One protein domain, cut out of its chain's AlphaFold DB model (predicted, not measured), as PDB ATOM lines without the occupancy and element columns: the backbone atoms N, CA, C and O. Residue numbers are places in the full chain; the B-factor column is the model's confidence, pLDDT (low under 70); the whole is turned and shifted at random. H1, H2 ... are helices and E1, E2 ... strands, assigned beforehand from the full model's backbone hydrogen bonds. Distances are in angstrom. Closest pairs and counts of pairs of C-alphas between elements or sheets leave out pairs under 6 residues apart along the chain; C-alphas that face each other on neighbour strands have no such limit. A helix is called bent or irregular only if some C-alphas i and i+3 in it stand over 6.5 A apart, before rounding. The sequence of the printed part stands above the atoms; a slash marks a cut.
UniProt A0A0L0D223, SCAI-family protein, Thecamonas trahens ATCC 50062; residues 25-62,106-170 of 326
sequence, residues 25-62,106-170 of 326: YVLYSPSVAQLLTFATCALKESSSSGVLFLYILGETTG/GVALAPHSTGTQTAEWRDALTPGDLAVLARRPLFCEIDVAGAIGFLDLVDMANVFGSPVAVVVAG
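This is residues 25 to 62 and 106 to 170 of the 326 residues of the protein "SCAI-family protein" of Thecamonas trahens ATCC 50062 (UniProt A0A0L0D223). A small wall of three parallel strands has helices H1, H3 and H4 side by side over one face, the other face bare; short H2 and the unnamed residues 106 to 118 sit at one end. This two-layer domain, helices on one face of a sheet, is of mixed class. The 103 printed residues include four named helices and three named strands, in the order H1 E1 H2 H3 E2 H4 E3, with sheet order E1 E2 E3. It is compact, radius of gyration of the C-alphas 13.2 A, spanning 39 by 28 by 23 A.

Inner strand E2, residues 138 to 143, is parallel to edge strand E1, residues 52 to 57, at 12 degrees, with N 54 and O 139 2.8 A apart. It is parallel to edge strand E3, residues 164 to 168, at 4 degrees, with N 140 and O 165 2.8 A apart. H4, residues 148 to 160, lies over E3 at a height over the sheet of 8.0 A; their closest C-alphas, of Val 154 and Val 164, are 5.9 A apart. E2, H4 and E3 form a strand-helix-strand unit, parallel neighbour strands joined through a helix, with a right-handed crossover. H3, residues 127 to 135, is on the same face and touches H4, closest C-alphas Pro 127 and Phe 150, 5.2 A, the same way at a tilt of 36 degrees, only just steep. H1, residues 32 to 45, touches H3 at a shallow tilt of 9 degrees, the same way, closest C-alphas Thr 40 and Leu 133, 6.9 A. H2, residues 119 to 122, is not on the sheet and is apart from H3. Every O i to N i+4 pair is within hydrogen-bond range in H1, against 1 of 5 in H3 and 3 of 9 in H4, whose O i to N i+3 counts are 4 of 6 and 9 of 10; H2 is too short for an i+4 pair.

H1 runs 20.0 A from C-alpha 32 at (47.647, -4.231, 7.367), E1 16.3 A, H2 5.8 A, H3 14.0 A, E2 15.9 A, H4 21.9 A, and E3 13.3 A to C-alpha 168 at (36.390, -13.292, 19.081). H3 and H4 are only just irregular: C-alphas 129 and 132 are 6.51 A apart, 156 and 159 6.6 A.

The two farthest C-alphas, of Ser 47 and Thr 116, are 41.1 A apart. Residues 63 to 105 are not printed, and C-alphas 62 and 106 are 14.8 A apart across the cut, in the link from E1 to H2. Of the links printed whole, H1 to E1 is short and the others are tight. The pLDDT is under 70 at residues 61 to 62, 106 to 107 and 111 to 122.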
ATOM      1  N   TYR A  25      48.639 -19.636   4.243       88.81
ATOM      2  CA  TYR A  25      49.547 -18.510   4.456       88.81
ATOM      3  C   TYR A  25      49.794 -18.321   5.956       88.81
ATOM      4  O   TYR A  25      48.853 -18.302   6.744       88.81
ATOM      5  N   VAL A  26      51.060 -18.194   6.357       91.44
ATOM      6  CA  VAL A  26      51.444 -17.838   7.730       91.44
ATOM      7  C   VAL A  26      52.249 -16.555   7.649       91.44
ATOM      8  O   VAL A  26      53.343 -16.540   7.087       91.44
ATOM      9  N   LEU A  27      51.679 -15.476   8.174       89.44
ATOM     10  CA  LEU A  27      52.303 -14.163   8.177       89.44
ATOM     11  C   LEU A  27      52.810 -13.873   9.587       89.44
ATOM     12  O   LEU A  27      52.026 -13.827  10.531       89.44
ATOM     13  N   TYR A  28      54.120 -13.694   9.729       88.31
ATOM     14  CA  TYR A  28      54.716 -13.272  10.992       88.31
ATOM     15  C   TYR A  28      54.789 -11.751  11.015       88.31
ATOM     16  O   TYR A  28      55.482 -11.180  10.176       88.31
ATOM     17  N   SER A  29      54.058 -11.129  11.944       85.06
ATOM     18  CA  SER A  29      53.991  -9.673  12.099       85.06
ATOM     19  C   SER A  29      53.825  -8.949  10.748       85.06
ATOM     20  O   SER A  29      54.738  -8.258  10.305       85.06
ATOM     21  N   PRO A  30      52.707  -9.165  10.024       88.00
ATOM     22  CA  PRO A  30      52.454  -8.425   8.795       88.00
ATOM     23  C   PRO A  30      52.056  -6.976   9.097       88.00
ATOM     24  O   PRO A  30      51.564  -6.679  10.182       88.00
ATOM     25  N   SER A  31      52.167  -6.093   8.106       87.06
ATOM     26  CA  SER A  31      51.396  -4.844   8.078       87.06
ATOM     27  C   SER A  31      49.955  -5.090   7.613       87.06
ATOM     28  O   SER A  31      49.669  -6.107   6.974       87.06
ATOM     29  N   VAL A  32      49.042  -4.140   7.853       88.19
ATOM     30  CA  VAL A  32      47.647  -4.231   7.367       88.19
ATOM     31  C   VAL A  32      47.612  -4.410   5.846       88.19
ATOM     32  O   VAL A  32      46.915  -5.280   5.328       88.19
ATOM     33  N   ALA A  33      48.442  -3.658   5.116       89.31
ATOM     34  CA  ALA A  33      48.542  -3.776   3.665       89.31
ATOM     35  C   ALA A  33      49.022  -5.168   3.216       89.31
ATOM     36  O   ALA A  33      48.491  -5.719   2.249       89.31
ATOM     37  N   GLN A  34      50.000  -5.757   3.915       91.38
ATOM     38  CA  GLN A  34      50.454  -7.120   3.631       91.38
ATOM     39  C   GLN A  34      49.331  -8.128   3.885       91.38
ATOM     40  O   GLN A  34      49.031  -8.919   2.995       91.38
ATOM     41  N   LEU A  35      48.667  -8.058   5.043       92.00
ATOM     42  CA  LEU A  35      47.542  -8.930   5.385       92.00
ATOM     43  C   LEU A  35      46.463  -8.908   4.296       92.00
ATOM     44  O   LEU A  35      46.099  -9.959   3.768       92.00
ATOM     45  N   LEU A  36      46.002  -7.716   3.910       92.19
ATOM     46  CA  LEU A  36      44.972  -7.556   2.883       92.19
ATOM     47  C   LEU A  36      45.444  -8.046   1.508       92.19
ATOM     48  O   LEU A  36      44.670  -8.662   0.775       92.19
ATOM     49  N   THR A  37      46.715  -7.833   1.158       92.38
ATOM     50  CA  THR A  37      47.283  -8.330  -0.106       92.38
ATOM     51  C   THR A  37      47.245  -9.857  -0.158       92.38
ATOM     52  O   THR A  37      46.723 -10.429  -1.111       92.38
ATOM     53  N   PHE A  38      47.728 -10.535   0.884       92.25
ATOM     54  CA  PHE A  38      47.713 -11.999   0.931       92.25
ATOM     55  C   PHE A  38      46.289 -12.563   1.011       92.25
ATOM     56  O   PHE A  38      45.980 -13.527   0.312       92.25
ATOM     57  N   ALA A  39      45.397 -11.942   1.790       92.25
ATOM     58  CA  ALA A  39      44.001 -12.365   1.890       92.25
ATOM     59  C   ALA A  39      43.258 -12.234   0.548       92.25
ATOM     60  O   ALA A  39      42.564 -13.155   0.123       92.25
ATOM     61  N   THR A  40      43.444 -11.122  -0.168       90.25
ATOM     62  CA  THR A  40      42.831 -10.924  -1.494       90.25
ATOM     63  C   THR A  40      43.413 -11.861  -2.556       90.25
ATOM     64  O   THR A  40      42.663 -12.356  -3.399       90.25
ATOM     65  N   CYS A  41      44.712 -12.176  -2.496       88.88
ATOM     66  CA  CYS A  41      45.319 -13.228  -3.315       88.88
ATOM     67  C   CYS A  41      44.681 -14.598  -3.044       88.88
ATOM     68  O   CYS A  41      44.235 -15.251  -3.988       88.88
ATOM     69  N   ALA A  42      44.531 -14.989  -1.774       88.62
ATOM     70  CA  ALA A  42      43.890 -16.249  -1.393       88.62
ATOM     71  C   ALA A  42      42.430 -16.339  -1.883       88.62
ATOM     72  O   ALA A  42      41.980 -17.387  -2.353       88.62
ATOM     73  N   LEU A  43      41.684 -15.229  -1.846       86.50
ATOM     74  CA  LEU A  43      40.320 -15.160  -2.387       86.50
ATOM     75  C   LEU A  43      40.256 -15.340  -3.904       86.50
ATOM     76  O   LEU A  43      39.277 -15.894  -4.405       86.50
ATOM     77  N   LYS A  44      41.265 -14.854  -4.631       86.19
ATOM     78  CA  LYS A  44      41.367 -14.996  -6.090       86.19
ATOM     79  C   LYS A  44      41.744 -16.420  -6.504       86.19
ATOM     80  O   LYS A  44      41.324 -16.869  -7.566       86.19
ATOM     81  N   GLU A  45      42.559 -17.093  -5.699       84.69
ATOM     82  CA  GLU A  45      43.037 -18.457  -5.957       84.69
ATOM     83  C   GLU A  45      42.019 -19.533  -5.567       84.69
ATOM     84  O   GLU A  45      42.029 -20.626  -6.132       84.69
ATOM     85  N   SER A  46      41.130 -19.239  -4.617       81.31
ATOM     86  CA  SER A  46      40.091 -20.181  -4.195       81.31
ATOM     87  C   SER A  46      38.941 -20.276  -5.206       81.31
ATOM     88  O   SER A  46      38.613 -19.324  -5.915       81.31
ATOM     89  N   SER A  47      38.306 -21.453  -5.264       80.88
ATOM     90  CA  SER A  47      37.087 -21.680  -6.054       80.88
ATOM     91  C   SER A  47      35.989 -20.706  -5.636       80.88
ATOM     92  O   SER A  47      35.993 -20.259  -4.498       80.88
ATOM     93  N   SER A  48      35.011 -20.418  -6.500       74.75
ATOM     94  CA  SER A  48      33.912 -19.483  -6.192       74.75
ATOM     95  C   SER A  48      33.121 -19.841  -4.925       74.75
ATOM     96  O   SER A  48      32.614 -18.936  -4.261       74.75
ATOM     97  N   SER A  49      33.077 -21.122  -4.554       76.31
ATOM     98  CA  SER A  49      32.436 -21.647  -3.341       76.31
ATOM     99  C   SER A  49      33.365 -21.801  -2.129       76.31
ATOM    100  O   SER A  49      32.888 -22.151  -1.056       76.31
ATOM    101  N   GLY A  50      34.675 -21.569  -2.270       84.25
ATOM    102  CA  GLY A  50      35.632 -21.741  -1.174       84.25
ATOM    103  C   GLY A  50      35.455 -20.711  -0.055       84.25
ATOM    104  O   GLY A  50      35.104 -19.563  -0.326       84.25
ATOM    105  N   VAL A  51      35.747 -21.116   1.181       90.31
ATOM    106  CA  VAL A  51      35.728 -20.248   2.368       90.31
ATOM    107  C   VAL A  51      37.126 -19.706   2.640       90.31
ATOM    108  O   VAL A  51      38.095 -20.465   2.637       90.31
ATOM    109  N   LEU A  52      37.242 -18.406   2.908       93.00
ATOM    110  CA  LEU A  52      38.456 -17.851   3.501       93.00
ATOM    111  C   LEU A  52      38.388 -18.032   5.016       93.00
ATOM    112  O   LEU A  52      37.556 -17.413   5.672       93.00
ATOM    113  N   PHE A  53      39.273 -18.862   5.566       93.81
ATOM    114  CA  PHE A  53      39.481 -18.955   7.007       93.81
ATOM    115  C   PHE A  53      40.628 -18.024   7.409       93.81
ATOM    116  O   PHE A  53      41.769 -18.223   6.979       93.81
ATOM    117  N   LEU A  54      40.328 -17.000   8.203       94.62
ATOM    118  CA  LEU A  54      41.289 -16.010   8.676       94.62
ATOM    119  C   LEU A  54      41.457 -16.144  10.188       94.62
ATOM    120  O   LEU A  54      40.501 -15.963  10.925       94.62
ATOM    121  N   TYR A  55      42.679 -16.415  10.637       94.75
ATOM    122  CA  TYR A  55      43.025 -16.497  12.052       94.75
ATOM    123  C   TYR A  55      43.990 -15.369  12.415       94.75
ATOM    124  O   TYR A  55      45.055 -15.246  11.800       94.75
ATOM    125  N   ILE A  56      43.610 -14.539  13.384       93.19
ATOM    126  CA  ILE A  56      44.354 -13.352  13.806       93.19
ATOM    127  C   ILE A  56      44.744 -13.493  15.275       93.19
ATOM    128  O   ILE A  56      43.889 -13.599  16.147       93.19
ATOM    129  N   LEU A  57      46.048 -13.405  15.523       89.88
ATOM    130  CA  LEU A  57      46.650 -13.218  16.840       89.88
ATOM    131  C   LEU A  57      47.308 -11.843  16.896       89.88
ATOM    132  O   LEU A  57      47.852 -11.377  15.892       89.88
ATOM    133  N   GLY A  58      47.324 -11.225  18.070       83.81
ATOM    134  CA  GLY A  58      47.948  -9.923  18.261       83.81
ATOM    135  C   GLY A  58      47.514  -9.233  19.547       83.81
ATOM    136  O   GLY A  58      47.066  -9.872  20.496       83.81
ATOM    137  N   GLU A  59      47.649  -7.911  19.549       77.75
ATOM    138  CA  GLU A  59      47.305  -7.028  20.663       77.75
ATOM    139  C   GLU A  59      46.382  -5.902  20.161       77.75
ATOM    140  O   GLU A  59      46.369  -5.559  18.973       77.75
ATOM    141  N   THR A  60      45.586  -5.320  21.058       70.56
ATOM    142  CA  THR A  60      44.763  -4.139  20.761       70.56
ATOM    143  C   THR A  60      45.546  -2.859  21.049       70.56
ATOM    144  O   THR A  60      46.222  -2.738  22.072       70.56
ATOM    145  N   THR A  61      45.449  -1.869  20.158       66.25
ATOM    146  CA  THR A  61      46.002  -0.531  20.417       66.25
ATOM    147  C   THR A  61      45.226   0.138  21.555       66.25
ATOM    148  O   THR A  61      44.000   0.064  21.620       66.25
ATOM    149  N   GLY A  62      45.931   0.770  22.498       53.56
ATOM    150  CA  GLY A  62      45.300   1.511  23.597       53.56
ATOM    151  C   GLY A  62      44.765   0.673  24.768       53.56
ATOM    152  O   GLY A  62      44.071   1.230  25.622       53.56
ATOM    153  N   GLY A 106      53.976  -5.736  13.810       52.88
ATOM    154  CA  GLY A 106      52.742  -6.503  13.569       52.88
ATOM    155  C   GLY A 106      51.479  -5.649  13.448       52.88
ATOM    156  O   GLY A 106      51.444  -4.517  13.920       52.88
ATOM    157  N   VAL A 107      50.423  -6.219  12.856       62.44
ATOM    158  CA  VAL A 107      49.076  -5.638  12.875       62.44
ATOM    159  C   VAL A 107      48.570  -5.582  14.315       62.44
ATOM    160  O   VAL A 107      48.325  -6.620  14.929       62.44
ATOM    161  N   ALA A 108      48.365  -4.372  14.826       76.94
ATOM    162  CA  ALA A 108      47.596  -4.151  16.040       76.94
ATOM    163  C   ALA A 108      46.121  -3.922  15.682       76.94
ATOM    164  O   ALA A 108      45.805  -3.386  14.618       76.94
ATOM    165  N   LEU A 109      45.201  -4.340  16.546       78.00
ATOM    166  CA  LEU A 109      43.768  -4.148  16.319       78.00
ATOM    167  C   LEU A 109      43.313  -2.788  16.857       78.00
ATOM    168  O   LEU A 109      43.768  -2.334  17.912       78.00
ATOM    169  N   ALA A 110      42.396  -2.141  16.148       72.44
ATOM    170  CA  ALA A 110      41.753  -0.923  16.621       72.44
ATOM    171  C   ALA A 110      40.830  -1.226  17.823       72.44
ATOM    172  O   ALA A 110      40.052  -2.185  17.759       72.44
ATOM    173  N   PRO A 111      40.872  -0.437  18.915       64.62
ATOM    174  CA  PRO A 111      39.993  -0.642  20.056       64.62
ATOM    175  C   PRO A 111      38.559  -0.236  19.708       64.62
ATOM    176  O   PRO A 111      38.305   0.597  18.844       64.62
ATOM    177  N   HIS A 112      37.594  -0.774  20.450       59.84
ATOM    178  CA  HIS A 112      36.175  -0.466  20.250       59.84
ATOM    179  C   HIS A 112      35.757   0.924  20.796       59.84
ATOM    180  O   HIS A 112      34.588   1.294  20.733       59.84
ATOM    181  N   SER A 113      36.682   1.722  21.355       57.59
ATOM    182  CA  SER A 113      36.342   3.017  21.959       57.59
ATOM    183  C   SER A 113      36.178   4.126  20.918       57.59
ATOM    184  O   SER A 113      37.085   4.378  20.130       57.59
ATOM    185  N   THR A 114      35.090   4.887  21.012       48.25
ATOM    186  CA  THR A 114      34.772   6.099  20.228       48.25
ATOM    187  C   THR A 114      35.671   7.315  20.527       48.25
ATOM    188  O   THR A 114      35.282   8.460  20.296       48.25
ATOM    189  N   GLY A 115      36.872   7.089  21.068       53.28
ATOM    190  CA  GLY A 115      37.847   8.135  21.360       53.28
ATOM    191  C   GLY A 115      38.367   8.827  20.098       53.28
ATOM    192  O   GLY A 115      38.213   8.345  18.978       53.28
ATOM    193  N   THR A 116      39.003   9.986  20.274       52.09
ATOM    194  CA  THR A 116      39.689  10.696  19.186       52.09
ATOM    195  C   THR A 116      40.738   9.786  18.552       52.09
ATOM    196  O   THR A 116      41.687   9.403  19.233       52.09
ATOM    197  N   GLN A 117      40.565   9.472  17.263       55.31
ATOM    198  CA  GLN A 117      41.526   8.704  16.467       55.31
ATOM    199  C   GLN A 117      42.938   9.267  16.664       55.31
ATOM    200  O   GLN A 117      43.226  10.409  16.295       55.31
ATOM    201  N   THR A 118      43.809   8.470  17.276       59.41
ATOM    202  CA  THR A 118      45.232   8.782  17.408       59.41
ATOM    203  C   THR A 118      45.956   8.426  16.109       59.41
ATOM    204  O   THR A 118      45.411   7.750  15.235       59.41
ATOM    205  N   ALA A 119      47.208   8.873  15.962       55.81
ATOM    206  CA  ALA A 119      48.047   8.480  14.827       55.81
ATOM    207  C   ALA A 119      48.207   6.949  14.717       55.81
ATOM    208  O   ALA A 119      48.306   6.436  13.608       55.81
ATOM    209  N   GLU A 120      48.140   6.238  15.848       61.72
ATOM    210  CA  GLU A 120      48.241   4.777  15.960       61.72
ATOM    211  C   GLU A 120      47.060   4.036  15.309       61.72
ATOM    212  O   GLU A 120      47.214   2.899  14.875       61.72
ATOM    213  N   TRP A 121      45.899   4.687  15.151       65.44
ATOM    214  CA  TRP A 121      44.735   4.088  14.483       65.44
ATOM    215  C   TRP A 121      44.934   3.924  12.973       65.44
ATOM    216  O   TRP A 121      44.253   3.120  12.346       65.44
ATOM    217  N   ARG A 122      45.849   4.695  12.368       68.69
ATOM    218  CA  ARG A 122      46.110   4.626  10.921       68.69
ATOM    219  C   ARG A 122      46.735   3.304  10.498       68.69
ATOM    220  O   ARG A 122      46.493   2.870   9.379       68.69
ATOM    221  N   ASP A 123      47.508   2.699  11.393       74.50
ATOM    222  CA  ASP A 123      48.210   1.439  11.150       74.50
ATOM    223  C   ASP A 123      47.519   0.249  11.841       74.50
ATOM    224  O   ASP A 123      47.966  -0.893  11.710       74.50
ATOM    225  N   ALA A 124      46.415   0.504  12.554       83.19
ATOM    226  CA  ALA A 124      45.619  -0.516  13.214       83.19
ATOM    227  C   ALA A 124      44.592  -1.128  12.252       83.19
ATOM    228  O   ALA A 124      43.931  -0.423  11.493       83.19
ATOM    229  N   LEU A 125      44.416  -2.447  12.316       89.56
ATOM    230  CA  LEU A 125      43.371  -3.137  11.567       89.56
ATOM    231  C   LEU A 125      42.008  -2.852  12.192       89.56
ATOM    232  O   LEU A 125      41.824  -2.973  13.406       89.56
ATOM    233  N   THR A 126      41.043  -2.517  11.346       89.44
ATOM    234  CA  THR A 126      39.649  -2.285  11.720       89.44
ATOM    235  C   THR A 126      38.736  -3.365  11.125       89.44
ATOM    236  O   THR A 126      39.093  -4.004  10.130       89.44
ATOM    237  N   PRO A 127      37.517  -3.550  11.661       90.62
ATOM    238  CA  PRO A 127      36.526  -4.427  11.034       90.62
ATOM    239  C   PRO A 127      36.218  -4.013   9.583       90.62
ATOM    240  O   PRO A 127      36.059  -4.863   8.709       90.62
ATOM    241  N   GLY A 128      36.220  -2.706   9.296       89.62
ATOM    242  CA  GLY A 128      35.982  -2.173   7.952       89.62
ATOM    243  C   GLY A 128      37.032  -2.605   6.922       89.62
ATOM    244  O   GLY A 128      36.684  -2.848   5.766       89.62
ATOM    245  N   ASP A 129      38.288  -2.778   7.339       90.62
ATOM    246  CA  ASP A 129      39.357  -3.270   6.460       90.62
ATOM    247  C   ASP A 129      39.118  -4.722   6.032       90.62
ATOM    248  O   ASP A 129      39.451  -5.102   4.910       90.62
ATOM    249  N   LEU A 130      38.508  -5.535   6.899       93.19
ATOM    250  CA  LEU A 130      38.172  -6.929   6.602       93.19
ATOM    251  C   LEU A 130      36.850  -7.072   5.839       93.19
ATOM    252  O   LEU A 130      36.664  -8.067   5.138       93.19
ATOM    253  N   ALA A 131      35.955  -6.081   5.903       92.25
ATOM    254  CA  ALA A 131      34.647  -6.133   5.245       92.25
ATOM    255  C   ALA A 131      34.754  -6.380   3.730       92.25
ATOM    256  O   ALA A 131      33.920  -7.069   3.147       92.25
ATOM    257  N   VAL A 132      35.817  -5.897   3.077       89.12
ATOM    258  CA  VAL A 132      36.049  -6.138   1.640       89.12
ATOM    259  C   VAL A 132      36.292  -7.612   1.303       89.12
ATOM    260  O   VAL A 132      36.033  -8.025   0.169       89.12
ATOM    261  N   LEU A 133      36.774  -8.408   2.262       91.88
ATOM    262  CA  LEU A 133      37.016  -9.843   2.094       91.88
ATOM    263  C   LEU A 133      35.707 -10.638   2.109       91.88
ATOM    264  O   LEU A 133      35.612 -11.675   1.457       91.88
ATOM    265  N   ALA A 134      34.670 -10.104   2.755       91.56
ATOM    266  CA  ALA A 134      33.359 -10.731   2.882       91.56
ATOM    267  C   ALA A 134      32.492 -10.682   1.610       91.56
ATOM    268  O   ALA A 134      31.312 -11.022   1.620       91.56
ATOM    269  N   ARG A 135      33.072 -10.298   0.468       89.50
ATOM    270  CA  ARG A 135      32.455 -10.530  -0.851       89.50
ATOM    271  C   ARG A 135      32.417 -12.017  -1.218       89.50
ATOM    272  O   ARG A 135      31.799 -12.385  -2.216       89.50
ATOM    273  N   ARG A 136      33.132 -12.846  -0.460       90.00
ATOM    274  CA  ARG A 136      33.150 -14.306  -0.522       90.00
ATOM    275  C   ARG A 136      32.995 -14.853   0.903       90.00
ATOM    276  O   ARG A 136      33.251 -14.096   1.842       90.00
ATOM    277  N   PRO A 137      32.612 -16.134   1.072       92.62
ATOM    278  CA  PRO A 137      32.390 -16.682   2.399       92.62
ATOM    279  C   PRO A 137      33.632 -16.544   3.283       92.62
ATOM    280  O   PRO A 137      34.731 -16.936   2.877       92.62
ATOM    281  N   LEU A 138      33.456 -15.980   4.475       93.88
ATOM    282  CA  LEU A 138      34.541 -15.614   5.385       93.88
ATOM    283  C   LEU A 138      34.279 -16.190   6.776       93.88
ATOM    284  O   LEU A 138      33.260 -15.889   7.388       93.88
ATOM    285  N   PHE A 139      35.227 -16.962   7.293       95.06
ATOM    286  CA  PHE A 139      35.250 -17.385   8.689       95.06
ATOM    287  C   PHE A 139      36.463 -16.739   9.361       95.06
ATOM    288  O   PHE A 139      37.600 -17.032   8.995       95.06
ATOM    289  N   CYS A 140      36.235 -15.823  10.299       95.75
ATOM    290  CA  CYS A 140      37.285 -15.052  10.956       95.75
ATOM    291  C   CYS A 140      37.374 -15.417  12.439       95.75
ATOM    292  O   CYS A 140      36.419 -15.234  13.182       95.75
ATOM    293  N   GLU A 141      38.532 -15.878  12.885       96.19
ATOM    294  CA  GLU A 141      38.851 -16.121  14.287       96.19
ATOM    295  C   GLU A 141      39.850 -15.059  14.755       96.19
ATOM    296  O   GLU A 141      40.933 -14.905  14.186       96.19
ATOM    297  N   ILE A 142      39.469 -14.286  15.767       95.06
ATOM    298  CA  ILE A 142      40.250 -13.179  16.314       95.06
ATOM    299  C   ILE A 142      40.563 -13.513  17.760       95.06
ATOM    300  O   ILE A 142      39.794 -13.237  18.685       95.06
ATOM    301  N   ASP A 143      41.722 -14.122  17.940       93.56
ATOM    302  CA  ASP A 143      42.205 -14.576  19.229       93.56
ATOM    303  C   ASP A 143      42.985 -13.455  19.933       93.56
ATOM    304  O   ASP A 143      44.191 -13.525  20.168       93.56
ATOM    305  N   VAL A 144      42.281 -12.346  20.179       89.69
ATOM    306  CA  VAL A 144      42.825 -11.139  20.808       89.69
ATOM    307  C   VAL A 144      41.841 -10.599  21.839       89.69
ATOM    308  O   VAL A 144      40.686 -10.296  21.527       89.69
ATOM    309  N   ALA A 145      42.314 -10.416  23.072       86.56
ATOM    310  CA  ALA A 145      41.509  -9.852  24.146       86.56
ATOM    311  C   ALA A 145      41.067  -8.411  23.823       86.56
ATOM    312  O   ALA A 145      41.860  -7.565  23.401       86.56
ATOM    313  N   GLY A 146      39.783  -8.118  24.047       83.94
ATOM    314  CA  GLY A 146      39.208  -6.787  23.822       83.94
ATOM    315  C   GLY A 146      38.845  -6.473  22.365       83.94
ATOM    316  O   GLY A 146      38.384  -5.368  22.086       83.94
ATOM    317  N   ALA A 147      38.975  -7.430  21.442       89.44
ATOM    318  CA  ALA A 147      38.625  -7.258  20.030       89.44
ATOM    319  C   ALA A 147      37.117  -7.403  19.733       89.44
ATOM    320  O   ALA A 147      36.731  -7.663  18.595       89.44
ATOM    321  N   ILE A 148      36.246  -7.229  20.736       89.44
ATOM    322  CA  ILE A 148      34.802  -7.502  20.628       89.44
ATOM    323  C   ILE A 148      34.111  -6.715  19.505       89.44
ATOM    324  O   ILE A 148      33.173  -7.208  18.890       89.44
ATOM    325  N   GLY A 149      34.630  -5.530  19.167       89.44
ATOM    326  CA  GLY A 149      34.124  -4.713  18.063       89.44
ATOM    327  C   GLY A 149      34.247  -5.355  16.678       89.44
ATOM    328  O   GLY A 149      33.605  -4.903  15.741       89.44
ATOM    329  N   PHE A 150      35.043  -6.415  16.518       93.44
ATOM    330  CA  PHE A 150      35.110  -7.144  15.252       93.44
ATOM    331  C   PHE A 150      33.885  -8.010  14.973       93.44
ATOM    332  O   PHE A 150      33.699  -8.422  13.831       93.44
ATOM    333  N   LEU A 151      33.012  -8.231  15.958       92.81
ATOM    334  CA  LEU A 151      31.706  -8.841  15.722       92.81
ATOM    335  C   LEU A 151      30.845  -8.021  14.743       92.81
ATOM    336  O   LEU A 151      30.092  -8.609  13.965       92.81
ATOM    337  N   ASP A 152      31.032  -6.695  14.699       91.75
ATOM    338  CA  ASP A 152      30.339  -5.782  13.776       91.75
ATOM    339  C   ASP A 152      30.678  -6.061  12.298       91.75
ATOM    340  O   ASP A 152      29.962  -5.619  11.395       91.75
ATOM    341  N   LEU A 153      31.753  -6.814  12.019       91.94
ATOM    342  CA  LEU A 153      32.128  -7.223  10.662       91.94
ATOM    343  C   LEU A 153      30.988  -7.973   9.960       91.94
ATOM    344  O   LEU A 153      30.822  -7.792   8.756       91.94
ATOM    345  N   VAL A 154      30.195  -8.772  10.682       90.94
ATOM    346  CA  VAL A 154      29.051  -9.499  10.098       90.94
ATOM    347  C   VAL A 154      28.022  -8.522   9.529       90.94
ATOM    348  O   VAL A 154      27.596  -8.666   8.383       90.94
ATOM    349  N   ASP A 155      27.694  -7.470  10.277       89.19
ATOM    350  CA  ASP A 155      26.695  -6.483   9.866       89.19
ATOM    351  C   ASP A 155      27.226  -5.588   8.734       89.19
ATOM    352  O   ASP A 155      26.508  -5.292   7.777       89.19
ATOM    353  N   MET A 156      28.510  -5.212   8.787       88.69
ATOM    354  CA  MET A 156      29.180  -4.481   7.701       88.69
ATOM    355  C   MET A 156      29.226  -5.300   6.404       88.69
ATOM    356  O   MET A 156      29.052  -4.758   5.309       88.69
ATOM    357  N   ALA A 157      29.464  -6.605   6.521       88.00
ATOM    358  CA  ALA A 157      29.571  -7.534   5.405       88.00
ATOM    359  C   ALA A 157      28.223  -7.956   4.811       88.00
ATOM    360  O   ALA A 157      28.181  -8.357   3.646       88.00
ATOM    361  N   ASN A 158      27.130  -7.842   5.574       83.31
ATOM    362  CA  ASN A 158      25.782  -8.237   5.159       83.31
ATOM    363  C   ASN A 158      25.376  -7.616   3.804       83.31
ATOM    364  O   ASN A 158      24.710  -8.244   2.985       83.31
ATOM    365  N   VAL A 159      25.900  -6.429   3.481       86.56
ATOM    366  CA  VAL A 159      25.717  -5.758   2.177       86.56
ATOM    367  C   VAL A 159      26.079  -6.651   0.973       86.56
ATOM    368  O   VAL A 159      25.545  -6.453  -0.120       86.56
ATOM    369  N   PHE A 160      26.969  -7.632   1.140       88.31
ATOM    370  CA  PHE A 160      27.380  -8.555   0.079       88.31
ATOM    371  C   PHE A 160      26.545  -9.839   0.004       88.31
ATOM    372  O   PHE A 160      26.678 -10.569  -0.978       88.31
ATOM    373  N   GLY A 161      25.716 -10.129   1.012       86.50
ATOM    374  CA  GLY A 161      24.909 -11.352   1.089       86.50
ATOM    375  C   GLY A 161      25.725 -12.650   1.141       86.50
ATOM    376  O   GLY A 161      25.188 -13.717   0.853       86.50
ATOM    377  N   SER A 162      27.025 -12.573   1.447       89.31
ATOM    378  CA  SER A 162      27.886 -13.748   1.596       89.31
ATOM    379  C   SER A 162      27.869 -14.243   3.046       89.31
ATOM    380  O   SER A 162      27.833 -13.409   3.950       89.31
ATOM    381  N   PRO A 163      27.935 -15.564   3.296       91.88
ATOM    382  CA  PRO A 163      28.076 -16.105   4.643       91.88
ATOM    383  C   PRO A 163      29.333 -15.574   5.337       91.88
ATOM    384  O   PRO A 163      30.447 -15.746   4.836       91.88
ATOM    385  N   VAL A 164      29.164 -14.964   6.509       93.50
ATOM    386  CA  VAL A 164      30.273 -14.523   7.359       93.50
ATOM    387  C   VAL A 164      30.068 -15.056   8.760       93.50
ATOM    388  O   VAL A 164      28.970 -14.957   9.298       93.50
ATOM    389  N   ALA A 165      31.126 -15.604   9.345       95.19
ATOM    390  CA  ALA A 165      31.188 -15.922  10.759       95.19
ATOM    391  C   ALA A 165      32.431 -15.282  11.372       95.19
ATOM    392  O   ALA A 165      33.509 -15.305  10.779       95.19
ATOM    393  N   VAL A 166      32.276 -14.718  12.564       96.25
ATOM    394  CA  VAL A 166      33.360 -14.117  13.336       96.25
ATOM    395  C   VAL A 166      33.335 -14.692  14.738       96.25
ATOM    396  O   VAL A 166      32.300 -14.644  15.396       96.25
ATOM    397  N   VAL A 167      34.471 -15.208  15.193       97.00
ATOM    398  CA  VAL A 167      34.717 -15.655  16.565       97.00
ATOM    399  C   VAL A 167      35.760 -14.728  17.172       97.00
ATOM    400  O   VAL A 167      36.820 -14.527  16.586       97.00
ATOM    401  N   VAL A 168      35.475 -14.165  18.339       95.31
ATOM    402  CA  VAL A 168      36.390 -13.292  19.081       95.31
ATOM    403  C   VAL A 168      36.660 -13.902  20.449       95.31
ATOM    404  O   VAL A 168      35.725 -14.345  21.114       95.31
ATOM    405  N   ALA A 169      37.921 -13.919  20.881       94.12
ATOM    406  CA  ALA A 169      38.303 -14.392  22.210       94.12
ATOM    407  C   ALA A 169      37.668 -13.577  23.352       94.12
ATOM    408  O   ALA A 169      37.316 -12.404  23.202       94.12
ATOM    409  N   GLY A 170      37.564 -14.209  24.526       91.44
ATOM    410  CA  GLY A 170      37.154 -13.534  25.754       91.44
ATOM    411  C   GLY A 170      38.097 -12.383  26.120       91.44
ATOM    412  O   GLY A 170      39.288 -12.390  25.808       91.44
TER     413      GLY A 170